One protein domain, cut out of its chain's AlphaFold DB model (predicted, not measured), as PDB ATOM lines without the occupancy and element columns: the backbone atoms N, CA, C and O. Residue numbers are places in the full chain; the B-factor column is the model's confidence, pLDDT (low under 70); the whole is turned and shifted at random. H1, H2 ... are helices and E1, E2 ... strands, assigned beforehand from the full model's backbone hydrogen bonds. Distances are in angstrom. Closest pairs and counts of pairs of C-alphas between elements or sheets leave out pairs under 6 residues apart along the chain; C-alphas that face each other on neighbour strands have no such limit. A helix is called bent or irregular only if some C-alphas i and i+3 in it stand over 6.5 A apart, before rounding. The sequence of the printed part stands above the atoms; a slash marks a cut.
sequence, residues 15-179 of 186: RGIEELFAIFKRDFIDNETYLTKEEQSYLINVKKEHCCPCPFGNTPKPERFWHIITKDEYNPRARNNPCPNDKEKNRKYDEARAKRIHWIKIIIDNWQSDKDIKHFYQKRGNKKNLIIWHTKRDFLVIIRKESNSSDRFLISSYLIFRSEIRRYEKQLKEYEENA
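Overview. This is residues 15 to 179 of the 186 residues of an uncharacterized protein of hydrothermal vent metagenome (UniProt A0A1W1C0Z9). A strongly twisted sheet of six strands, curled like part of a barrel, makes the core; H5 packs across one face of it, H2 runs along E6 on the same face, and the long helix H6 crosses E3 and E4 at one edge. H1 runs beside H5, while the long loops of residues 46 to 62 and 70 to 85, with the short helix H3, make the end of the domain away from H6. The printed part has 165 residues with six named helices and six named strands, in the order H1, E1, E2, H2, H3, H4, H5, E3, E4, E5, E6, H6; the sheet is mixed, in the order E1, E2, E6, E5, E4, E3. The class is mixed, helices and strands, and the whole is compact, with a radius of gyration of the C-alphas of 15.9 A and spans of 49 by 36 by 31 A.

Along the chain. Begin in the sheet at C-alpha 117, (165.331, 296.587, 171.495), where E3, residues 117 to 124, sets out on its 22.2 A. Next come E4, residues 127 to 134, 22.3 A; E5, residues 139 to 146, 22.9 A; and E6, residues 152 to 159, 21.4 A. Go back for E1, residues 34 to 37, and E2, residues 40 to 45, 15.9 A. The helices are H1, residues 15 to 30, 20.0 A; H2, residues 63 to 69; H3, residues 86 to 89; H4, residues 95 to 98; H5, residues 101 to 109, 13.9 A; and H6, residues 162 to 178, 25.3 A. Find the first of H1 at C-alpha 15, (178.184, 268.757, 181.263), and the last of H6 at C-alpha 178, (167.883, 305.852, 154.488). H1 has a kink of 36 degrees near residue 24. H1 and H6 are irregular, but only just: C-alphas 27 and 30 are 6.6 A apart, and C-alphas 163 and 166 are 6.9 A apart.

Arrangement. Look first at E3, E4, E5 and E6, a meander, each strand the antiparallel neighbour of the one before. N 133 and O 118 stand 2.7 A apart between E4 and E3, N 130 and O 143 2.8 A between E4 and E5, and N 153 and O 144 2.8 A between E6 and E5, each within hydrogen-bond range. E2 is parallel to E6, with N 45 and O 152 at 2.8 A, and forms a hairpin with the edge strand E1, with N 35 and O 42 at 2.8 A. The sheet is the inner part of three layers, helices on both faces, with H6 on one face and H5 on the other. H5 is 7.2 A in height over the sheet and runs across the strands, at 78 degrees to E5 on the local plane; its closest C-alphas to E5 are those of Ile 104 and Val 141, 6.5 A. H2, on the same face as H5, runs along E6, with the C-alphas of Ile 68 and Ser 156 closest at 5.1 A. H6 lies over E4 and E3 and runs across them; its closest C-alphas to E3 are those of Leu 172 and Phe 120, 5.8 A. H1 touches H5, the same way at a shallow tilt of 17 degrees, with the C-alphas of Asp 27 and Lys 105 closest at 6.5 A. H4 only grazes the sheet and touches H2, the C-alphas of Ala 98 and Ile 69 being 4.5 A apart; H3 is not on the sheet and is apart from H2 and H4. In H2 every O i to N i+4 pair is within hydrogen-bond range, against 11 of 12 in H1, 3 of 5 in H5 and 11 of 13 in H6; H3 and H4 are too short for such a pair.

Size, cuts and confidence. The two C-alphas farthest apart are those of Gly 57 and Glu 177, 50.2 A. The printed part has no cut. The links from E2 to H2, 17 residues, and from H2 to H3, 16 residues, are long. The mean pLDDT of the printed part is 88.2; look for values under 70 at residue 57, residues 74 to 82, residue 84, residues 86 to 87 and residues 89 to 90.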
ATOM      1  N   ARG A  15     179.434 268.392 180.590       86.06
ATOM      2  CA  ARG A  15     178.184 268.757 181.263       86.06
ATOM      3  C   ARG A  15     177.701 270.146 180.848       86.06
ATOM      4  O   ARG A  15     176.536 270.295 180.496       86.06
ATOM      5  N   GLY A  16     178.589 271.141 180.838       87.62
ATOM      6  CA  GLY A  16     178.250 272.505 180.432       87.62
ATOM      7  C   GLY A  16     177.774 272.582 178.979       87.62
ATOM      8  O   GLY A  16     176.819 273.296 178.684       87.62
ATOM      9  N   ILE A  17     178.376 271.806 178.071       88.81
ATOM     10  CA  ILE A  17     177.913 271.723 176.679       88.81
ATOM     11  C   ILE A  17     176.514 271.134 176.586       88.81
ATOM     12  O   ILE A  17     175.696 271.684 175.853       88.81
ATOM     13  N   GLU A  18     176.233 270.035 177.286       91.06
ATOM     14  CA  GLU A  18     174.902 269.424 177.242       91.06
ATOM     15  C   GLU A  18     173.842 270.338 177.868       91.06
ATOM     16  O   GLU A  18     172.758 270.478 177.309       91.06
ATOM     17  N   GLU A  19     174.161 271.044 178.958       91.88
ATOM     18  CA  GLU A  19     173.265 272.037 179.569       91.88
ATOM     19  C   GLU A  19     172.954 273.196 178.604       91.88
ATOM     20  O   GLU A  19     171.792 273.562 178.411       91.88
ATOM     21  N   LEU A  20     173.974 273.755 177.944       93.38
ATOM     22  CA  LEU A  20     173.797 274.814 176.944       93.38
ATOM     23  C   LEU A  20     173.039 274.307 175.713       93.38
ATOM     24  O   LEU A  20     172.159 274.997 175.194       93.38
ATOM     25  N   PHE A  21     173.367 273.104 175.241       94.50
ATOM     26  CA  PHE A  21     172.717 272.514 174.081       94.50
ATOM     27  C   PHE A  21     171.264 272.164 174.371       94.50
ATOM     28  O   PHE A  21     170.432 272.360 173.496       94.50
ATOM     29  N   ALA A  22     170.919 271.731 175.583       95.31
ATOM     30  CA  ALA A  22     169.532 271.498 175.970       95.31
ATOM     31  C   ALA A  22     168.689 272.776 175.848       95.31
ATOM     32  O   ALA A  22     167.574 272.722 175.331       95.31
ATOM     33  N   ILE A  23     169.232 273.935 176.243       96.25
ATOM     34  CA  ILE A  23     168.559 275.231 176.061       96.25
ATOM     35  C   ILE A  23     168.404 275.547 174.571       96.25
ATOM     36  O   ILE A  23     167.307 275.857 174.120       96.25
ATOM     37  N   PHE A  24     169.482 275.418 173.795       96.81
ATOM     38  CA  PHE A  24     169.453 275.666 172.355       96.81
ATOM     39  C   PHE A  24     168.466 274.756 171.614       96.81
ATOM     40  O   PHE A  24     167.681 275.217 170.791       96.81
ATOM     41  N   LYS A  25     168.498 273.457 171.914       96.75
ATOM     42  CA  LYS A  25     167.629 272.443 171.328       96.75
ATOM     43  C   LYS A  25     166.178 272.750 171.664       96.75
ATOM     44  O   LYS A  25     165.362 272.807 170.753       96.75
ATOM     45  N   ARG A  26     165.876 273.045 172.931       97.12
ATOM     46  CA  ARG A  26     164.536 273.473 173.339       97.12
ATOM     47  C   ARG A  26     164.078 274.693 172.540       97.12
ATOM     48  O   ARG A  26     162.955 274.678 172.059       97.12
ATOM     49  N   ASP A  27     164.916 275.717 172.410       96.81
ATOM     50  CA  ASP A  27     164.511 277.020 171.864       96.81
ATOM     51  C   ASP A  27     164.499 277.094 170.329       96.81
ATOM     52  O   ASP A  27     163.862 277.988 169.779       96.81
ATOM     53  N   PHE A  28     165.226 276.219 169.628       96.56
ATOM     54  CA  PHE A  28     165.405 276.335 168.174       96.56
ATOM     55  C   PHE A  28     165.220 275.034 167.387       96.56
ATOM     56  O   PHE A  28     165.219 275.077 166.158       96.56
ATOM     57  N   ILE A  29     165.114 273.883 168.055       95.56
ATOM     58  CA  ILE A  29     164.947 272.577 167.398       95.56
ATOM     59  C   ILE A  29     163.604 271.958 167.779       95.56
ATOM     60  O   ILE A  29     162.865 271.540 166.895       95.56
ATOM     61  N   ASP A  30     163.302 271.902 169.076       96.75
ATOM     62  CA  ASP A  30     162.086 271.276 169.598       96.75
ATOM     63  C   ASP A  30     160.908 272.250 169.577       96.75
ATOM     64  O   ASP A  30     159.814 271.882 169.166       96.75
ATOM     65  N   ASN A  31     161.143 273.498 169.995       93.19
ATOM     66  CA  ASN A  31     160.184 274.586 169.866       93.19
ATOM     67  C   ASN A  31     160.739 275.550 168.828       93.19
ATOM     68  O   ASN A  31     161.668 276.305 169.104       93.19
ATOM     69  N   GLU A  32     160.212 275.478 167.613       90.38
ATOM     70  CA  GLU A  32     160.598 276.375 166.533       90.38
ATOM     71  C   GLU A  32     160.492 277.846 166.969       90.38
ATOM     72  O   GLU A  32     159.552 278.259 167.655       90.38
ATOM     73  N   THR A  33     161.477 278.654 166.578       95.94
ATOM     74  CA  THR A  33     161.477 280.098 166.830       95.94
ATOM     75  C   THR A  33     161.172 280.841 165.545       95.94
ATOM     76  O   THR A  33     161.754 280.553 164.500       95.94
ATOM     77  N   TYR A  34     160.292 281.830 165.645       94.88
ATOM     78  CA  TYR A  34     159.813 282.612 164.520       94.88
ATOM     79  C   TYR A  34     160.182 284.080 164.704       94.88
ATOM     80  O   TYR A  34     160.092 284.629 165.797       94.88
ATOM     81  N   LEU A  35     160.593 284.721 163.615       92.81
ATOM     82  CA  LEU A  35     160.623 286.172 163.515       92.81
ATOM     83  C   LEU A  35     159.264 286.618 162.984       92.81
ATOM     84  O   LEU A  35     158.955 286.368 161.819       92.81
ATOM     85  N   THR A  36     158.466 287.254 163.833       89.81
ATOM     86  CA  THR A  36     157.103 287.679 163.484       89.81
ATOM     87  C   THR A  36     157.046 289.188 163.274       89.81
ATOM     88  O   THR A  36     157.610 289.936 164.072       89.81
ATOM     89  N   LYS A  37     156.385 289.636 162.203       86.31
ATOM     90  CA  LYS A  37     155.992 291.031 161.962       86.31
ATOM     91  C   LYS A  37     154.548 291.059 161.515       86.31
ATOM     92  O   LYS A  37     154.233 290.472 160.488       86.31
ATOM     93  N   GLU A  38     153.714 291.764 162.277       84.94
ATOM     94  CA  GLU A  38     152.275 291.839 162.019       84.94
ATOM     95  C   GLU A  38     151.700 290.418 161.846       84.94
ATOM     96  O   GLU A  38     151.819 289.599 162.757       84.94
ATOM     97  N   GLU A  39     151.144 290.097 160.677       84.88
ATOM     98  CA  GLU A  39     150.554 288.787 160.362       84.88
ATOM     99  C   GLU A  39     151.562 287.774 159.785       84.88
ATOM    100  O   GLU A  39     151.244 286.599 159.595       84.88
ATOM    101  N   GLN A  40     152.794 288.194 159.500       87.94
ATOM    102  CA  GLN A  40     153.811 287.359 158.866       87.94
ATOM    103  C   GLN A  40     154.742 286.737 159.909       87.94
ATOM    104  O   GLN A  40     155.311 287.434 160.747       87.94
ATOM    105  N   SER A  41     154.961 285.423 159.820       90.81
ATOM    106  CA  SER A  41     155.904 284.696 160.677       90.81
ATOM    107  C   SER A  41     156.909 283.919 159.841       90.81
ATOM    108  O   SER A  41     156.540 283.188 158.923       90.81
ATOM    109  N   TYR A  42     158.191 284.050 160.179       91.44
ATOM    110  CA  TYR A  42     159.269 283.384 159.457       91.44
ATOM    111  C   TYR A  42     160.114 282.534 160.384       91.44
ATOM    112  O   TYR A  42     160.696 283.041 161.343       91.44
ATOM    113  N   LEU A  43     160.230 281.252 160.053       94.19
ATOM    114  CA  LEU A  43     161.043 280.312 160.810       94.19
ATOM    115  C   LEU A  43     162.516 280.744 160.832       94.19
ATOM    116  O   LEU A  43     163.118 281.036 159.792       94.19
ATOM    117  N   ILE A  44     163.108 280.735 162.025       95.44
ATOM    118  CA  ILE A  44     164.542 280.914 162.233       95.44
ATOM    119  C   ILE A  44     165.225 279.552 162.196       95.44
ATOM    120  O   ILE A  44     165.210 278.777 163.147       95.44
ATOM    121  N   ASN A  45     165.864 279.280 161.065       94.69
ATOM    122  CA  ASN A  45     166.544 278.033 160.780       94.69
ATOM    123  C   ASN A  45     167.945 278.010 161.420       94.69
ATOM    124  O   ASN A  45     168.766 278.915 161.239       94.69
ATOM    125  N   VAL A  46     168.256 276.938 162.147       94.88
ATOM    126  CA  VAL A  46     169.569 276.724 162.776       94.88
ATOM    127  C   VAL A  46     170.442 275.680 162.076       94.88
ATOM    128  O   VAL A  46     171.512 275.350 162.583       94.88
ATOM    129  N   LYS A  47     170.022 275.188 160.903       92.19
ATOM    130  CA  LYS A  47     170.655 274.091 160.150       92.19
ATOM    131  C   LYS A  47     170.931 272.891 161.055       92.19
ATOM    132  O   LYS A  47     172.083 272.508 161.247       92.19
ATOM    133  N   LYS A  48     169.872 272.341 161.657       92.12
ATOM    134  CA  LYS A  48     169.971 271.288 162.683       92.12
ATOM    135  C   LYS A  48     170.685 270.023 162.184       92.12
ATOM    136  O   LYS A  48     171.248 269.299 162.993       92.12
ATOM    137  N   GLU A  49     170.712 269.795 160.874       91.75
ATOM    138  CA  GLU A  49     171.393 268.685 160.205       91.75
ATOM    139  C   GLU A  49     172.881 268.970 159.932       91.75
ATOM    140  O   GLU A  49     173.667 268.038 159.760       91.75
ATOM    141  N   HIS A  50     173.301 270.242 159.901       91.00
ATOM    142  CA  HIS A  50     174.700 270.611 159.686       91.00
ATOM    143  C   HIS A  50     175.458 270.601 161.014       91.00
ATOM    144  O   HIS A  50     175.644 271.632 161.666       91.00
ATOM    145  N   CYS A  51     175.870 269.406 161.430       91.06
ATOM    146  CA  CYS A  51     176.517 269.190 162.716       91.06
ATOM    147  C   CYS A  51     178.044 269.221 162.637       91.06
ATOM    148  O   CYS A  51     178.663 268.684 161.721       91.06
ATOM    149  N   CYS A  52     178.648 269.780 163.679       87.50
ATOM    150  CA  CYS A  52     180.064 269.633 163.971       87.50
ATOM    151  C   CYS A  52     180.258 268.512 165.005       87.50
ATOM    152  O   CYS A  52     179.373 268.327 165.853       87.50
ATOM    153  N   PRO A  53     181.393 267.781 164.974       84.56
ATOM    154  CA  PRO A  53     181.780 266.843 166.034       84.56
ATOM    155  C   PRO A  53     181.692 267.482 167.426       84.56
ATOM    156  O   PRO A  53     181.584 268.695 167.532       84.56
ATOM    157  N   CYS A  54     181.751 266.717 168.512       80.31
ATOM    158  CA  CYS A  54     181.913 267.304 169.844       80.31
ATOM    159  C   CYS A  54     183.344 267.051 170.332       80.31
ATOM    160  O   CYS A  54     183.791 265.904 170.270       80.31
ATOM    161  N   PRO A  55     184.084 268.062 170.836       73.25
ATOM    162  CA  PRO A  55     185.489 267.874 171.187       73.25
ATOM    163  C   PRO A  55     185.670 267.009 172.445       73.25
ATOM    164  O   PRO A  55     186.793 266.651 172.780       73.25
ATOM    165  N   PHE A  56     184.573 266.641 173.113       73.75
ATOM    166  CA  PHE A  56     184.565 265.793 174.299       73.75
ATOM    167  C   PHE A  56     183.942 264.403 174.060       73.75
ATOM    168  O   PHE A  56     183.610 263.709 175.017       73.75
ATOM    169  N   GLY A  57     183.787 263.980 172.797       68.62
ATOM    170  CA  GLY A  57     183.371 262.611 172.437       68.62
ATOM    171  C   GLY A  57     181.863 262.326 172.497       68.62
ATOM    172  O   GLY A  57     181.438 261.199 172.268       68.62
ATOM    173  N   ASN A  58     181.049 263.336 172.784       75.31
ATOM    174  CA  ASN A  58     179.587 263.309 172.788       75.31
ATOM    175  C   ASN A  58     178.985 263.585 171.393       75.31
ATOM    176  O   ASN A  58     179.699 263.822 170.416       75.31
ATOM    177  N   THR A  59     177.652 263.521 171.291       86.62
ATOM    178  CA  THR A  59     176.926 263.627 170.015       86.62
ATOM    179  C   THR A  59     177.257 264.919 169.258       86.62
ATOM    180  O   THR A  59     177.380 265.982 169.885       86.62
ATOM    181  N   PRO A  60     177.375 264.852 167.913       90.62
ATOM    182  CA  PRO A  60     177.517 266.034 167.076       90.62
ATOM    183  C   PRO A  60     176.389 267.034 167.320       90.62
ATOM    184  O   PRO A  60     175.241 266.654 167.552       90.62
ATOM    185  N   LYS A  61     176.723 268.322 167.266       92.50
ATOM    186  CA  LYS A  61     175.786 269.425 167.518       92.50
ATOM    187  C   LYS A  61     175.800 270.404 166.349       92.50
ATOM    188  O   LYS A  61     176.859 270.554 165.734       92.50
ATOM    189  N   PRO A  62     174.680 271.089 166.050       93.75
ATOM    190  CA  PRO A  62     174.597 272.012 164.924       93.75
ATOM    191  C   PRO A  62     175.705 273.067 164.958       93.75
ATOM    192  O   PRO A  62     176.006 273.627 166.010       93.75
ATOM    193  N   GLU A  63     176.276 273.399 163.806       91.06
ATOM    194  CA  GLU A  63     177.293 274.451 163.650       91.06
ATOM    195  C   GLU A  63     176.857 275.769 164.325       91.06
ATOM    196  O   GLU A  63     177.628 276.425 165.030       91.06
ATOM    197  N   ARG A  64     175.575 276.134 164.188       92.25
ATOM    198  CA  ARG A  64     175.019 277.367 164.769       92.25
ATOM    199  C   ARG A  64     175.020 277.388 166.292       92.25
ATOM    200  O   ARG A  64     175.216 278.458 166.865       92.25
ATOM    201  N   PHE A  65     174.867 276.236 166.943       94.44
ATOM    202  CA  PHE A  65     175.020 276.141 168.394       94.44
ATOM    203  C   PHE A  65     176.435 276.569 168.808       94.44
ATOM    204  O   PHE A  65     176.602 277.411 169.691       94.44
ATOM    205  N   TRP A  66     177.456 276.077 168.101       91.19
ATOM    206  CA  TRP A  66     178.845 276.448 168.368       91.19
ATOM    207  C   TRP A  66     179.105 277.935 168.121       91.19
ATOM    208  O   TRP A  66     179.791 278.574 168.917       91.19
ATOM    209  N   HIS A  67     178.516 278.533 167.082       90.31
ATOM    210  CA  HIS A  67     178.673 279.969 166.791       90.31
ATOM    211  C   HIS A  67     178.105 280.873 167.886       90.31
ATOM    212  O   HIS A  67     178.588 281.993 168.081       90.31
ATOM    213  N   ILE A  68     177.081 280.397 168.591       93.44
ATOM    214  CA  ILE A  68     176.452 281.120 169.690       93.44
ATOM    215  C   ILE A  68     177.334 281.095 170.931       93.44
ATOM    216  O   ILE A  68     177.450 282.120 171.584       93.44
ATOM    217  N   ILE A  69     177.993 279.980 171.244       92.00
ATOM    218  CA  ILE A  69     178.790 279.848 172.479       92.00
ATOM    219  C   ILE A  69     180.292 280.118 172.285       92.00
ATOM    220  O   ILE A  69     181.068 280.051 173.237       92.00
ATOM    221  N   THR A  70     180.722 280.428 171.060       89.12
ATOM    222  CA  THR A  70     182.120 280.744 170.724       89.12
ATOM    223  C   THR A  70     182.228 282.055 169.946       89.12
ATOM    224  O   THR A  70     181.276 282.493 169.292       89.12
ATOM    225  N   LYS A  71     183.407 282.678 169.958       86.44
ATOM    226  CA  LYS A  71     183.741 283.866 169.161       86.44
ATOM    227  C   LYS A  71     184.851 283.591 168.152       86.44
ATOM    228  O   LYS A  71     185.696 282.724 168.362       86.44
ATOM    229  N   ASP A  72     184.829 284.369 167.075       80.19
ATOM    230  CA  ASP A  72     185.818 284.355 165.995       80.19
ATOM    231  C   ASP A  72     187.120 285.044 166.444       80.19
ATOM    232  O   ASP A  72     187.404 286.187 166.100       80.19
ATOM    233  N   GLU A  73     187.858 284.377 167.329       75.56
ATOM    234  CA  GLU A  73     189.163 284.802 167.836       75.56
ATOM    235  C   GLU A  73     190.111 283.613 167.730       75.56
ATOM    236  O   GLU A  73     189.884 282.608 168.402       75.56
ATOM    237  N   TYR A  74     191.160 283.741 166.912       67.31
ATOM    238  CA  TYR A  74     192.144 282.683 166.700       67.31
ATOM    239  C   TYR A  74     192.801 282.271 168.021       67.31
ATOM    240  O   TYR A  74     193.519 283.058 168.640       67.31
ATOM    241  N   ASN A  75     192.581 281.023 168.440       61.69
ATOM    242  CA  ASN A  75     193.264 280.448 169.591       61.69
ATOM    243  C   ASN A  75     194.084 279.207 169.192       61.69
ATOM    244  O   ASN A  75     193.551 278.098 169.183       61.69
ATOM    245  N   PRO A  76     195.401 279.349 168.944       58.16
ATOM    246  CA  PRO A  76     196.249 278.221 168.555       58.16
ATOM    247  C   PRO A  76     196.432 277.196 169.683       58.16
ATOM    248  O   PRO A  76     196.883 276.082 169.428       58.16
ATOM    249  N   ARG A  77     196.105 277.564 170.931       55.03
ATOM    250  CA  ARG A  77     196.319 276.750 172.138       55.03
ATOM    251  C   ARG A  77     195.054 276.058 172.646       55.03
ATOM    252  O   ARG A  77     195.163 275.182 173.494       55.03
ATOM    253  N   ALA A  78     193.871 276.431 172.155       54.44
ATOM    254  CA  ALA A  78     192.614 275.812 172.561       54.44
ATOM    255  C   ALA A  78     191.675 275.690 171.356       54.44
ATOM    256  O   ALA A  78     190.951 276.627 171.013       54.44
ATOM    257  N   ARG A  79     191.703 274.519 170.710       54.09
ATOM    258  CA  ARG A  79     190.768 274.120 169.648       54.09
ATOM    259  C   ARG A  79     189.394 273.835 170.268       54.09
ATOM    260  O   ARG A  79     188.978 272.689 170.386       54.09
ATOM    261  N   ASN A  80     188.728 274.883 170.741       59.69
ATOM    262  CA  ASN A  80     187.469 274.776 171.481       59.69
ATOM    263  C   ASN A  80     186.237 274.750 170.565       59.69
ATOM    264  O   ASN A  80     185.125 274.584 171.063       59.69
ATOM    265  N   ASN A  81     186.420 274.897 169.248       63.94
ATOM    266  CA  ASN A  81     185.372 274.651 168.272       63.94
ATOM    267  C   ASN A  81     185.689 273.391 167.450       63.94
ATOM    268  O   ASN A  81     186.707 273.341 166.760       63.94
ATOM    269  N   PRO A  82     184.822 272.375 167.511       67.75
ATOM    270  CA  PRO A  82     185.036 271.095 166.846       67.75
ATOM    271  C   PRO A  82     184.720 271.085 165.343       67.75
ATOM    272  O   PRO A  82     184.894 270.050 164.700       67.75
ATOM    273  N   CYS A  83     184.213 272.179 164.768       70.75
ATOM    274  CA  CYS A  83     183.820 272.208 163.360       70.75
ATOM    275  C   CYS A  83     185.005 271.925 162.417       70.75
ATOM    276  O   CYS A  83     186.079 272.482 162.610       70.75
ATOM    277  N   PRO A  84     184.839 271.101 161.364       64.38
ATOM    278  CA  PRO A  84     185.942 270.664 160.502       64.38
ATOM    279  C   PRO A  84     186.512 271.765 159.590       64.38
ATOM    280  O   PRO A  84     187.609 271.600 159.060       64.38
ATOM    281  N   ASN A  85     185.810 272.886 159.425       71.69
ATOM    282  CA  ASN A  85     186.285 274.046 158.672       71.69
ATOM    283  C   ASN A  85     187.378 274.791 159.457       71.69
ATOM    284  O   ASN A  85     187.147 275.183 160.596       71.69
ATOM    285  N   ASP A  86     188.541 275.041 158.852       66.38
ATOM    286  CA  ASP A  86     189.694 275.663 159.525       66.38
ATOM    287  C   ASP A  86     189.421 277.069 160.074       66.38
ATOM    288  O   ASP A  86     189.983 277.446 161.102       66.38
ATOM    289  N   LYS A  87     188.518 277.838 159.450       66.00
ATOM    290  CA  LYS A  87     188.070 279.126 160.010       66.00
ATOM    291  C   LYS A  87     187.260 278.928 161.289       66.00
ATOM    292  O   LYS A  87     187.385 279.707 162.226       66.00
ATOM    293  N   GLU A  88     186.486 277.851 161.351       72.38
ATOM    294  CA  GLU A  88     185.644 277.535 162.497       72.38
ATOM    295  C   GLU A  88     186.441 276.870 163.627       72.38
ATOM    296  O   GLU A  88     186.248 277.247 164.781       72.38
ATOM    297  N   LYS A  89     187.399 275.976 163.327       67.62
ATOM    298  CA  LYS A  89     188.254 275.264 164.311       67.62
ATOM    299  C   LYS A  89     188.923 276.173 165.339       67.62
ATOM    300  O   LYS A  89     189.216 275.752 166.458       67.62
ATOM    301  N   ASN A  90     189.197 277.408 164.942       69.75
ATOM    302  CA  ASN A  90     189.975 278.352 165.728       69.75
ATOM    303  C   ASN A  90     189.134 279.207 166.675       69.75
ATOM    304  O   ASN A  90     189.707 280.023 167.389       69.75
ATOM    305  N   ARG A  91     187.808 279.035 166.704       79.00
ATOM    306  CA  ARG A  91     186.934 279.837 167.564       79.00
ATOM    307  C   ARG A  91     187.150 279.520 169.040       79.00
ATOM    308  O   ARG A  91     187.218 278.365 169.463       79.00
ATOM    309  N   LYS A  92     187.198 280.576 169.844       83.44
ATOM    310  CA  LYS A  92     187.393 280.512 171.292       83.44
ATOM    311  C   LYS A  92     186.046 280.457 171.999       83.44
ATOM    312  O   LYS A  92     185.148 281.230 171.671       83.44
ATOM    313  N   TYR A  93     185.919 279.576 172.991       86.12
ATOM    314  CA  TYR A  93     184.764 279.574 173.890       86.12
ATOM    315  C   TYR A  93     184.566 280.955 174.527       86.12
ATOM    316  O   TYR A  93     185.525 281.587 174.975       86.12
ATOM    317  N   ASP A  94     183.321 281.415 174.540       88.62
ATOM    318  CA  ASP A  94     182.932 282.714 175.065       88.62
ATOM    319  C   ASP A  94     181.849 282.514 176.128       88.62
ATOM    320  O   ASP A  94     180.655 282.413 175.837       88.62
ATOM    321  N   GLU A  95     182.292 282.450 177.383       89.06
ATOM    322  CA  GLU A  95     181.428 282.281 178.552       89.06
ATOM    323  C   GLU A  95     180.316 283.335 178.606       89.06
ATOM    324  O   GLU A  95     179.183 283.040 179.001       89.06
ATOM    325  N   ALA A  96     180.614 284.569 178.193       90.00
ATOM    326  CA  ALA A  96     179.643 285.645 178.247       90.00
ATOM    327  C   ALA A  96     178.504 285.418 177.246       90.00
ATOM    328  O   ALA A  96     177.348 285.699 177.584       90.00
ATOM    329  N   ARG A  97     178.802 284.865 176.062       92.12
ATOM    330  CA  ARG A  97     177.770 284.424 175.114       92.12
ATOM    331  C   ARG A  97     177.015 283.203 175.630       92.12
ATOM    332  O   ARG A  97     175.788 283.209 175.638       92.12
ATOM    333  N   ALA A  98     177.737 282.194 176.115       92.62
ATOM    334  CA  ALA A  98     177.163 280.934 176.576       92.62
ATOM    335  C   ALA A  98     176.135 281.129 177.700       92.62
ATOM    336  O   ALA A  98     174.997 280.673 177.586       92.62
ATOM    337  N   LYS A  99     176.473 281.914 178.734       92.19
ATOM    338  CA  LYS A  99     175.555 282.258 179.839       92.19
ATOM    339  C   LYS A  99     174.248 282.902 179.372       92.19
ATOM    340  O   LYS A  99     173.252 282.847 180.087       92.19
ATOM    341  N   ARG A 100     174.239 283.520 178.188       95.06
ATOM    342  CA  ARG A 100     173.120 284.292 177.631       95.06
ATOM    343  C   ARG A 100     172.408 283.579 176.488       95.06
ATOM    344  O   ARG A 100     171.579 284.193 175.832       95.06
ATOM    345  N   ILE A 101     172.669 282.289 176.268       95.81
ATOM    346  CA  ILE A 101     172.007 281.528 175.199       95.81
ATOM    347  C   ILE A 101     170.472 281.600 175.287       95.81
ATOM    348  O   ILE A 101     169.801 281.771 174.275       95.81
ATOM    349  N   HIS A 102     169.930 281.601 176.507       94.81
ATOM    350  CA  HIS A 102     168.497 281.731 176.776       94.81
ATOM    351  C   HIS A 102     167.911 283.114 176.426       94.81
ATOM    352  O   HIS A 102     166.696 283.246 176.315       94.81
ATOM    353  N   TRP A 103     168.734 284.157 176.254       97.50
ATOM    354  CA  TRP A 103     168.254 285.492 175.865       97.50
ATOM    355  C   TRP A 103     167.877 285.564 174.394       97.50
ATOM    356  O   TRP A 103     167.060 286.396 174.022       97.50
ATOM    357  N   ILE A 104     168.472 284.717 173.552       97.75
ATOM    358  CA  ILE A 104     168.373 284.846 172.098       97.75
ATOM    359  C   ILE A 104     166.920 284.723 171.653       97.75
ATOM    360  O   ILE A 104     166.427 285.612 170.966       97.75
ATOM    361  N   LYS A 105     166.227 283.660 172.084       97.12
ATOM    362  CA  LYS A 105     164.816 283.464 171.754       97.12
ATOM    363  C   LYS A 105     163.949 284.600 172.297       97.12
ATOM    364  O   LYS A 105     163.166 285.155 171.547       97.12
ATOM    365  N   ILE A 106     164.156 285.009 173.551       96.44
ATOM    366  CA  ILE A 106     163.395 286.107 174.176       96.44
ATOM    367  C   ILE A 106     163.541 287.408 173.374       96.44
ATOM    368  O   ILE A 106     162.554 288.095 173.130       96.44
ATOM    369  N   ILE A 107     164.759 287.737 172.940       97.81
ATOM    370  CA  ILE A 107     165.035 288.934 172.137       97.81
ATOM    371  C   ILE A 107     164.383 288.832 170.757       97.81
ATOM    372  O   ILE A 107     163.852 289.829 170.277       97.81
ATOM    373  N   ILE A 108     164.402 287.652 170.129       97.00
ATOM    374  CA  ILE A 108     163.707 287.428 168.855       97.00
ATOM    375  C   ILE A 108     162.196 287.566 169.041       97.00
ATOM    376  O   ILE A 108     161.575 288.272 168.264       97.00
ATOM    377  N   ASP A 109     161.613 286.961 170.072       95.56
ATOM    378  CA  ASP A 109     160.164 286.973 170.297       95.56
ATOM    379  C   ASP A 109     159.640 288.394 170.623       95.56
ATOM    380  O   ASP A 109     158.489 288.709 170.332       95.56
ATOM    381  N   ASN A 110     160.479 289.279 171.181       95.50
ATOM    382  CA  ASN A 110     160.099 290.639 171.601       95.50
ATOM    383  C   ASN A 110     160.683 291.759 170.723       95.50
ATOM    384  O   ASN A 110     160.655 292.930 171.102       95.50
ATOM    385  N   TRP A 111     161.222 291.431 169.546       94.44
ATOM    386  CA  TRP A 111     162.053 292.353 168.762       94.44
ATOM    387  C   TRP A 111     161.358 293.634 168.260       94.44
ATOM    388  O   TRP A 111     162.047 294.573 167.854       94.44
ATOM    389  N   GLN A 112     160.022 293.673 168.277       89.81
ATOM    390  CA  GLN A 112     159.214 294.849 167.918       89.81
ATOM    391  C   GLN A 112     158.526 295.522 169.105       89.81
ATOM    392  O   GLN A 112     158.139 296.683 169.002       89.81
ATOM    393  N   SER A 113     158.320 294.797 170.205       92.38
ATOM    394  CA  SER A 113     157.503 295.253 171.333       92.38
ATOM    395  C   SER A 113     158.336 295.837 172.471       92.38
ATOM    396  O   SER A 113     157.853 296.696 173.208       92.38
ATOM    397  N   ASP A 114     159.586 295.400 172.628       95.88
ATOM    398  CA  ASP A 114     160.468 295.902 173.676       95.88
ATOM    399  C   ASP A 114     161.138 297.220 173.256       95.88
ATOM    400  O   ASP A 114     161.906 297.282 172.295       95.88
ATOM    401  N   LYS A 115     160.894 298.282 174.029       96.19
ATOM    402  CA  LYS A 115     161.478 299.617 173.817       96.19
ATOM    403  C   LYS A 115     163.009 299.649 173.904       96.19
ATOM    404  O   LYS A 115     163.632 300.546 173.330       96.19
ATOM    405  N   ASP A 116     163.602 298.707 174.637       97.50
ATOM    406  CA  ASP A 116     165.048 298.575 174.803       97.50
ATOM    407  C   ASP A 116     165.666 297.721 173.678       97.50
ATOM    408  O   ASP A 116     166.876 297.468 173.701       97.50
ATOM    409  N   ILE A 117     164.868 297.271 172.700       97.56
ATOM    410  CA  ILE A 117     165.331 296.587 171.495       97.56
ATOM    411  C   ILE A 117     165.253 297.537 170.296       97.56
ATOM    412  O   ILE A 117     164.221 298.119 169.971       97.56
ATOM    413  N   LYS A 118     166.383 297.686 169.610       95.50
ATOM    414  CA  LYS A 118     166.507 298.352 168.313       95.50
ATOM    415  C   LYS A 118     166.839 297.322 167.255       95.50
ATOM    416  O   LYS A 118     167.458 296.302 167.552       95.50
ATOM    417  N   HIS A 119     166.468 297.586 166.014       94.12
ATOM    418  CA  HIS A 119     166.828 296.708 164.916       94.12
ATOM    419  C   HIS A 119     167.131 297.495 163.651       94.12
ATOM    420  O   HIS A 119     166.623 298.592 163.453       94.12
ATOM    421  N   PHE A 120     167.986 296.931 162.806       92.69
ATOM    422  CA  PHE A 120     168.329 297.525 161.521       92.69
ATOM    423  C   PHE A 120     168.894 296.474 160.570       92.69
ATOM    424  O   PHE A 120     169.406 295.421 160.982       92.69
ATOM    425  N   TYR A 121     168.818 296.773 159.275       90.06
ATOM    426  CA  TYR A 121     169.304 295.882 158.232       90.06
ATOM    427  C   TYR A 121     170.685 296.287 157.735       90.06
ATOM    428  O   TYR A 121     170.955 297.440 157.426       90.06
ATOM    429  N   GLN A 122     171.561 295.295 157.595       88.31
ATOM    430  CA  GLN A 122     172.869 295.452 156.968       88.31
ATOM    431  C   GLN A 122     172.950 294.604 155.705       88.31
ATOM    432  O   GLN A 122     172.807 293.378 155.757       88.31
ATOM    433  N   LYS A 123     173.290 295.226 154.577       84.12
ATOM    434  CA  LYS A 123     173.686 294.499 153.369       84.12
ATOM    435  C   LYS A 123     175.191 294.222 153.409       84.12
ATOM    436  O   LYS A 123     175.996 295.126 153.607       84.12
ATOM    437  N   ARG A 124     175.587 292.963 153.223       78.94
ATOM    438  CA  ARG A 124     176.985 292.539 153.042       78.94
ATOM    439  C   ARG A 124     177.090 291.719 151.763       78.94
ATOM    440  O   ARG A 124     176.849 290.512 151.779       78.94
ATOM    441  N   GLY A 125     177.402 292.380 150.650       81.00
ATOM    442  CA  GLY A 125     177.330 291.771 149.319       81.00
ATOM    443  C   GLY A 125     175.911 291.268 149.027       81.00
ATOM    444  O   GLY A 125     174.945 292.018 149.167       81.00
ATOM    445  N   ASN A 126     175.786 289.977 148.712       76.81
ATOM    446  CA  ASN A 126     174.506 289.303 148.453       76.81
ATOM    447  C   ASN A 126     173.857 288.739 149.729       76.81
ATOM    448  O   ASN A 126     173.030 287.835 149.668       76.81
ATOM    449  N   LYS A 127     174.251 289.200 150.914       83.44
ATOM    450  CA  LYS A 127     173.661 288.761 152.183       83.44
ATOM    451  C   LYS A 127     172.981 289.939 152.844       83.44
ATOM    452  O   LYS A 127     173.558 291.026 152.906       83.44
ATOM    453  N   LYS A 128     171.785 289.711 153.374       88.56
ATOM    454  CA  LYS A 128     171.114 290.673 154.245       88.56
ATOM    455  C   LYS A 128     171.201 290.136 155.666       88.56
ATOM    456  O   LYS A 128     170.870 288.975 155.898       88.56
ATOM    457  N   ASN A 129     171.666 290.955 156.604       92.31
ATOM    458  CA  ASN A 129     171.615 290.668 158.036       92.31
ATOM    459  C   ASN A 129     170.563 291.571 158.685       92.31
ATOM    460  O   ASN A 129     170.522 292.763 158.394       92.31
ATOM    461  N   LEU A 130     169.752 290.996 159.559       93.88
ATOM    462  CA  LEU A 130     168.933 291.691 160.531       93.88
ATOM    463  C   LEU A 130     169.727 291.673 161.827       93.88
ATOM    464  O   LEU A 130     170.086 290.606 162.338       93.88
ATOM    465  N   ILE A 131     170.049 292.864 162.308       95.62
ATOM    466  CA  ILE A 131     170.691 293.065 163.595       95.62
ATOM    467  C   ILE A 131     169.585 293.426 164.576       95.62
ATOM    468  O   ILE A 131     168.928 294.443 164.383       95.62
ATOM    469  N   ILE A 132     169.373 292.598 165.598       97.00
ATOM    470  CA  ILE A 132     168.457 292.874 166.710       97.00
ATOM    471  C   ILE A 132     169.322 293.175 167.927       97.00
ATOM    472  O   ILE A 132     170.107 292.332 168.365       97.00
ATOM    473  N   TRP A 133     169.219 294.392 168.440       97.69
ATOM    474  CA  TRP A 133     170.083 294.929 169.474       97.69
ATOM    475  C   TRP A 133     169.289 295.311 170.712       97.69
ATOM    476  O   TRP A 133     168.557 296.294 170.707       97.69
ATOM    477  N   HIS A 134     169.499 294.581 171.803       97.62
ATOM    478  CA  HIS A 134     169.040 295.013 173.113       97.62
ATOM    479  C   HIS A 134     170.029 296.040 173.688       97.62
ATOM    480  O   HIS A 134     171.090 295.674 174.202       97.62
ATOM    481  N   THR A 135     169.685 297.325 173.598       96.31
ATOM    482  CA  THR A 135     170.571 298.463 173.899       96.31
ATOM    483  C   THR A 135     170.944 298.536 175.372       96.31
ATOM    484  O   THR A 135     172.108 298.704 175.706       96.31
ATOM    485  N   LYS A 136     169.995 298.298 176.282       95.31
ATOM    486  CA  LYS A 136     170.259 298.304 177.732       95.31
ATOM    487  C   LYS A 136     171.194 297.182 178.196       95.31
ATOM    488  O   LYS A 136     171.847 297.302 179.232       95.31
ATOM    489  N   ARG A 137     171.208 296.055 177.482       95.19
ATOM    490  CA  ARG A 137     172.012 294.869 177.821       95.19
ATOM    491  C   ARG A 137     173.271 294.743 176.969       95.19
ATOM    492  O   ARG A 137     174.003 293.775 177.167       95.19
ATOM    493  N   ASP A 138     173.481 295.669 176.032       95.75
ATOM    494  CA  ASP A 138     174.540 295.619 175.030       95.75
ATOM    495  C   ASP A 138     174.631 294.243 174.354       95.75
ATOM    496  O   ASP A 138     175.710 293.677 174.241       95.75
ATOM    497  N   PHE A 139     173.504 293.651 173.946       97.00
ATOM    498  CA  PHE A 139     173.479 292.295 173.381       97.00
ATOM    499  C   PHE A 139     172.864 292.269 171.984       97.00
ATOM    500  O   PHE A 139     171.781 292.809 171.764       97.00
ATOM    501  N   LEU A 140     173.549 291.610 171.050       96.81
ATOM    502  CA  LEU A 140     173.111 291.427 169.671       96.81
ATOM    503  C   LEU A 140     172.633 290.012 169.407       96.81
ATOM    504  O   LEU A 140     173.259 289.039 169.827       96.81
ATOM    505  N   VAL A 141     171.613 289.927 168.564       97.81
ATOM    506  CA  VAL A 141     171.232 288.736 167.814       97.81
ATOM    507  C   VAL A 141     171.319 289.073 166.329       97.81
ATOM    508  O   VAL A 141     170.818 290.104 165.881       97.81
ATOM    509  N   ILE A 142     171.995 288.221 165.559       96.06
ATOM    510  CA  ILE A 142     172.172 288.399 164.117       96.06
ATOM    511  C   ILE A 142     171.446 287.279 163.389       96.06
ATOM    512  O   ILE A 142     171.838 286.111 163.477       96.06
ATOM    513  N   ILE A 143     170.443 287.659 162.608       95.38
ATOM    514  CA  ILE A 143     169.733 286.769 161.693       95.38
ATOM    515  C   ILE A 143     170.174 287.121 160.274       95.38
ATOM    516  O   ILE A 143     170.370 288.292 159.950       95.38
ATOM    517  N   ARG A 144     170.351 286.130 159.399       93.19
ATOM    518  CA  ARG A 144     170.701 286.346 157.987       93.19
ATOM    519  C   ARG A 144     169.702 285.698 157.050       93.19
ATOM    520  O   ARG A 144     169.446 284.507 157.173       93.19
ATOM    521  N   LYS A 145     169.258 286.464 156.059       90.06
ATOM    522  CA  LYS A 145     168.572 285.968 154.869       90.06
ATOM    523  C   LYS A 145     169.605 285.855 153.750       90.06
ATOM    524  O   LYS A 145     170.300 286.828 153.431       90.06
ATOM    525  N   GLU A 146     169.767 284.653 153.213       83.50
ATOM    526  CA  GLU A 146     170.599 284.420 152.025       83.50
ATOM    527  C   GLU A 146     169.803 284.853 150.781       83.50
ATOM    528  O   GLU A 146     168.597 284.647 150.733       83.50
ATOM    529  N   SER A 147     170.431 285.473 149.772       73.31
ATOM    530  CA  SER A 147     169.670 286.065 148.646       73.31
ATOM    531  C   SER A 147     168.849 285.067 147.826       73.31
ATOM    532  O   SER A 147     167.840 285.454 147.252       73.31
ATOM    533  N   ASN A 148     169.269 283.801 147.786       75.19
ATOM    534  CA  ASN A 148     168.649 282.766 146.954       75.19
ATOM    535  C   ASN A 148     167.771 281.799 147.764       75.19
ATOM    536  O   ASN A 148     167.393 280.752 147.250       75.19
ATOM    537  N   SER A 149     167.496 282.106 149.035       79.75
ATOM    538  CA  SER A 149     166.624 281.292 149.879       79.75
ATOM    539  C   SER A 149     165.641 282.172 150.648       79.75
ATOM    540  O   SER A 149     165.954 283.293 151.051       79.75
ATOM    541  N   SER A 150     164.439 281.646 150.877       82.25
ATOM    542  CA  SER A 150     163.504 282.202 151.857       82.25
ATOM    543  C   SER A 150     163.948 281.915 153.299       82.25
ATOM    544  O   SER A 150     163.391 282.493 154.235       82.25
ATOM    545  N   ASP A 151     164.969 281.080 153.499       88.94
ATOM    546  CA  ASP A 151     165.496 280.751 154.816       88.94
ATOM    547  C   ASP A 151     166.126 281.954 155.513       88.94
ATOM    548  O   ASP A 151     166.860 282.768 154.935       88.94
ATOM    549  N   ARG A 152     165.896 282.002 156.823       92.44
ATOM    550  CA  ARG A 152     166.479 282.980 157.734       92.44
ATOM    551  C   ARG A 152     167.257 282.224 158.788       92.44
ATOM    552  O   ARG A 152     166.699 281.422 159.523       92.44
ATOM    553  N   PHE A 153     168.559 282.461 158.844       94.38
ATOM    554  CA  PHE A 153     169.463 281.707 159.696       94.38
ATOM    555  C   PHE A 153     169.880 282.511 160.914       94.38
ATOM    556  O   PHE A 153     170.347 283.643 160.769       94.38
ATOM    557  N   LEU A 154     169.822 281.903 162.098       96.25
ATOM    558  CA  LEU A 154     170.510 282.439 163.270       96.25
ATOM    559  C   LEU A 154     172.022 282.307 163.050       96.25
ATOM    560  O   LEU A 154     172.547 281.199 162.955       96.25
ATOM    561  N   ILE A 155     172.724 283.432 162.917       93.69
ATOM    562  CA  ILE A 155     174.157 283.443 162.590       93.69
ATOM    563  C   ILE A 155     175.025 283.452 163.840       93.69
ATOM    564  O   ILE A 155     176.010 282.717 163.903       93.69
ATOM    565  N   SER A 156     174.710 284.335 164.785       93.50
ATOM    566  CA  SER A 156     175.469 284.533 166.019       93.50
ATOM    567  C   SER A 156     174.674 285.422 166.973       93.50
ATOM    568  O   SER A 156     173.807 286.186 166.547       93.50
ATOM    569  N   SER A 157     175.050 285.391 168.247       95.50
ATOM    570  CA  SER A 157     174.610 286.354 169.258       95.50
ATOM    571  C   SER A 157     175.745 286.672 170.226       95.50
ATOM    572  O   SER A 157     176.527 285.768 170.533       95.50
ATOM    573  N   TYR A 158     175.875 287.916 170.691       95.25
ATOM    574  CA  TYR A 158     176.968 288.300 171.591       95.25
ATOM    575  C   TYR A 158     176.786 289.645 172.287       95.25
ATOM    576  O   TYR A 158     176.025 290.492 171.831       95.25
ATOM    577  N   LEU A 159     177.540 289.836 173.376       94.31
ATOM    578  CA  LEU A 159     177.702 291.142 174.008       94.31
ATOM    579  C   LEU A 159     178.569 292.061 173.150       94.31
ATOM    580  O   LEU A 159     179.653 291.669 172.720       94.31
ATOM    581  N   ILE A 160     178.108 293.287 172.966       92.81
ATOM    582  CA  ILE A 160     178.840 294.378 172.345       92.81
ATOM    583  C   ILE A 160     179.784 294.976 173.387       92.81
ATOM    584  O   ILE A 160     179.383 295.276 174.512       92.81
ATOM    585  N   PHE A 161     181.041 295.193 173.014       89.75
ATOM    586  CA  PHE A 161     181.949 295.969 173.854       89.75
ATOM    587  C   PHE A 161     181.692 297.468 173.687       89.75
ATOM    588  O   PHE A 161     181.346 297.928 172.603       89.75
ATOM    589  N   ARG A 162     181.949 298.270 174.730       88.94
ATOM    590  CA  ARG A 162     181.764 299.737 174.681       88.94
ATOM    591  C   ARG A 162     182.433 300.407 173.474       88.94
ATOM    592  O   ARG A 162     181.904 301.375 172.942       88.94
ATOM    593  N   SER A 163     183.573 299.879 173.027       89.75
ATOM    594  CA  SER A 163     184.297 300.356 171.841       89.75
ATOM    595  C   SER A 163     183.526 300.172 170.528       89.75
ATOM    596  O   SER A 163     183.764 300.902 169.570       89.75
ATOM    597  N   GLU A 164     182.598 299.220 170.470       91.00
ATOM    598  CA  GLU A 164     181.807 298.896 169.284       91.00
ATOM    599  C   GLU A 164     180.432 299.573 169.272       91.00
ATOM    600  O   GLU A 164     179.830 299.664 168.204       91.00
ATOM    601  N   ILE A 165     179.941 300.070 170.415       93.94
ATOM    602  CA  ILE A 165     178.608 300.688 170.538       93.94
ATOM    603  C   ILE A 165     178.427 301.806 169.509       93.94
ATOM    604  O   ILE A 165     177.497 301.754 168.708       93.94
ATOM    605  N   ARG A 166     179.388 302.738 169.422       94.69
ATOM    606  CA  ARG A 166     179.340 303.862 168.465       94.69
ATOM    607  C   ARG A 166     179.183 303.417 167.012       94.69
ATOM    608  O   ARG A 166     178.554 304.104 166.212       94.69
ATOM    609  N   ARG A 167     179.762 302.268 166.646       95.25
ATOM    610  CA  ARG A 167     179.629 301.708 165.294       95.25
ATOM    611  C   ARG A 167     178.191 301.266 165.029       95.25
ATOM    612  O   ARG A 167     177.694 301.494 163.931       95.25
ATOM    613  N   TYR A 168     177.552 300.630 166.004       95.25
ATOM    614  CA  TYR A 168     176.176 300.159 165.877       95.25
ATOM    615  C   TYR A 168     175.158 301.296 165.958       95.25
ATOM    616  O   TYR A 168     174.214 301.295 165.178       95.25
ATOM    617  N   GLU A 169     175.396 302.309 166.793       95.81
ATOM    618  CA  GLU A 169     174.606 303.550 166.804       95.81
ATOM    619  C   GLU A 169     174.655 304.252 165.446       95.81
ATOM    620  O   GLU A 169     173.620 304.634 164.908       95.81
ATOM    621  N   LYS A 170     175.851 304.366 164.853       94.94
ATOM    622  CA  LYS A 170     176.012 304.959 163.522       94.94
ATOM    623  C   LYS A 170     175.216 304.194 162.463       94.94
ATOM    624  O   LYS A 170     174.520 304.814 161.673       94.94
ATOM    625  N   GLN A 171     175.294 302.865 162.463       93.50
ATOM    626  CA  GLN A 171     174.571 302.028 161.500       93.50
ATOM    627  C   GLN A 171     173.056 302.069 161.694       93.50
ATOM    628  O   GLN A 171     172.326 302.035 160.709       93.50
ATOM    629  N   LEU A 172     172.588 302.136 162.943       93.69
ATOM    630  CA  LEU A 172     171.173 302.324 163.245       93.69
ATOM    631  C   LEU A 172     170.689 303.668 162.697       93.69
ATOM    632  O   LEU A 172     169.702 303.697 161.977       93.69
ATOM    633  N   LYS A 173     171.430 304.749 162.959       93.75
ATOM    634  CA  LYS A 173     171.104 306.081 162.445       93.75
ATOM    635  C   LYS A 173     171.088 306.119 160.913       93.75
ATOM    636  O   LYS A 173     170.133 306.603 160.323       93.75
ATOM    637  N   GLU A 174     172.117 305.565 160.268       91.56
ATOM    638  CA  GLU A 174     172.174 305.452 158.804       91.56
ATOM    639  C   GLU A 174     170.976 304.664 158.256       91.56
ATOM    640  O   GLU A 174     170.426 305.022 157.217       91.56
ATOM    641  N   TYR A 175     170.560 303.599 158.944       89.62
ATOM    642  CA  TYR A 175     169.375 302.837 158.572       89.62
ATOM    643  C   TYR A 175     168.098 303.673 158.727       89.62
ATOM    644  O   TYR A 175     167.331 303.761 157.779       89.62
ATOM    645  N   GLU A 176     167.893 304.340 159.861       88.75
ATOM    646  CA  GLU A 176     166.717 305.188 160.111       88.75
ATOM    647  C   GLU A 176     166.598 306.353 159.110       88.75
ATOM    648  O   GLU A 176     165.490 306.700 158.707       88.75
ATOM    649  N   GLU A 177     167.719 306.923 158.661       89.81
ATOM    650  CA  GLU A 177     167.745 308.018 157.677       89.81
ATOM    651  C   GLU A 177     167.483 307.554 156.233       89.81
ATOM    652  O   GLU A 177     166.963 308.327 155.431       89.81
ATOM    653  N   ASN A 178     167.858 306.317 155.883       82.81
ATOM    654  CA  ASN A 178     167.883 305.852 154.488       82.81
ATOM    655  C   ASN A 178     166.932 304.684 154.183       82.81
ATOM    656  O   ASN A 178     166.830 304.296 153.019       82.81
ATOM    657  N   ALA A 179     166.287 304.068 155.177       71.50
ATOM    658  CA  ALA A 179     165.533 302.832 154.977       71.50
ATOM    659  C   ALA A 179     164.245 303.060 154.163       71.50
ATOM    660  O   ALA A 179     163.319 303.720 154.648       71.50
TER     661      ALA A 179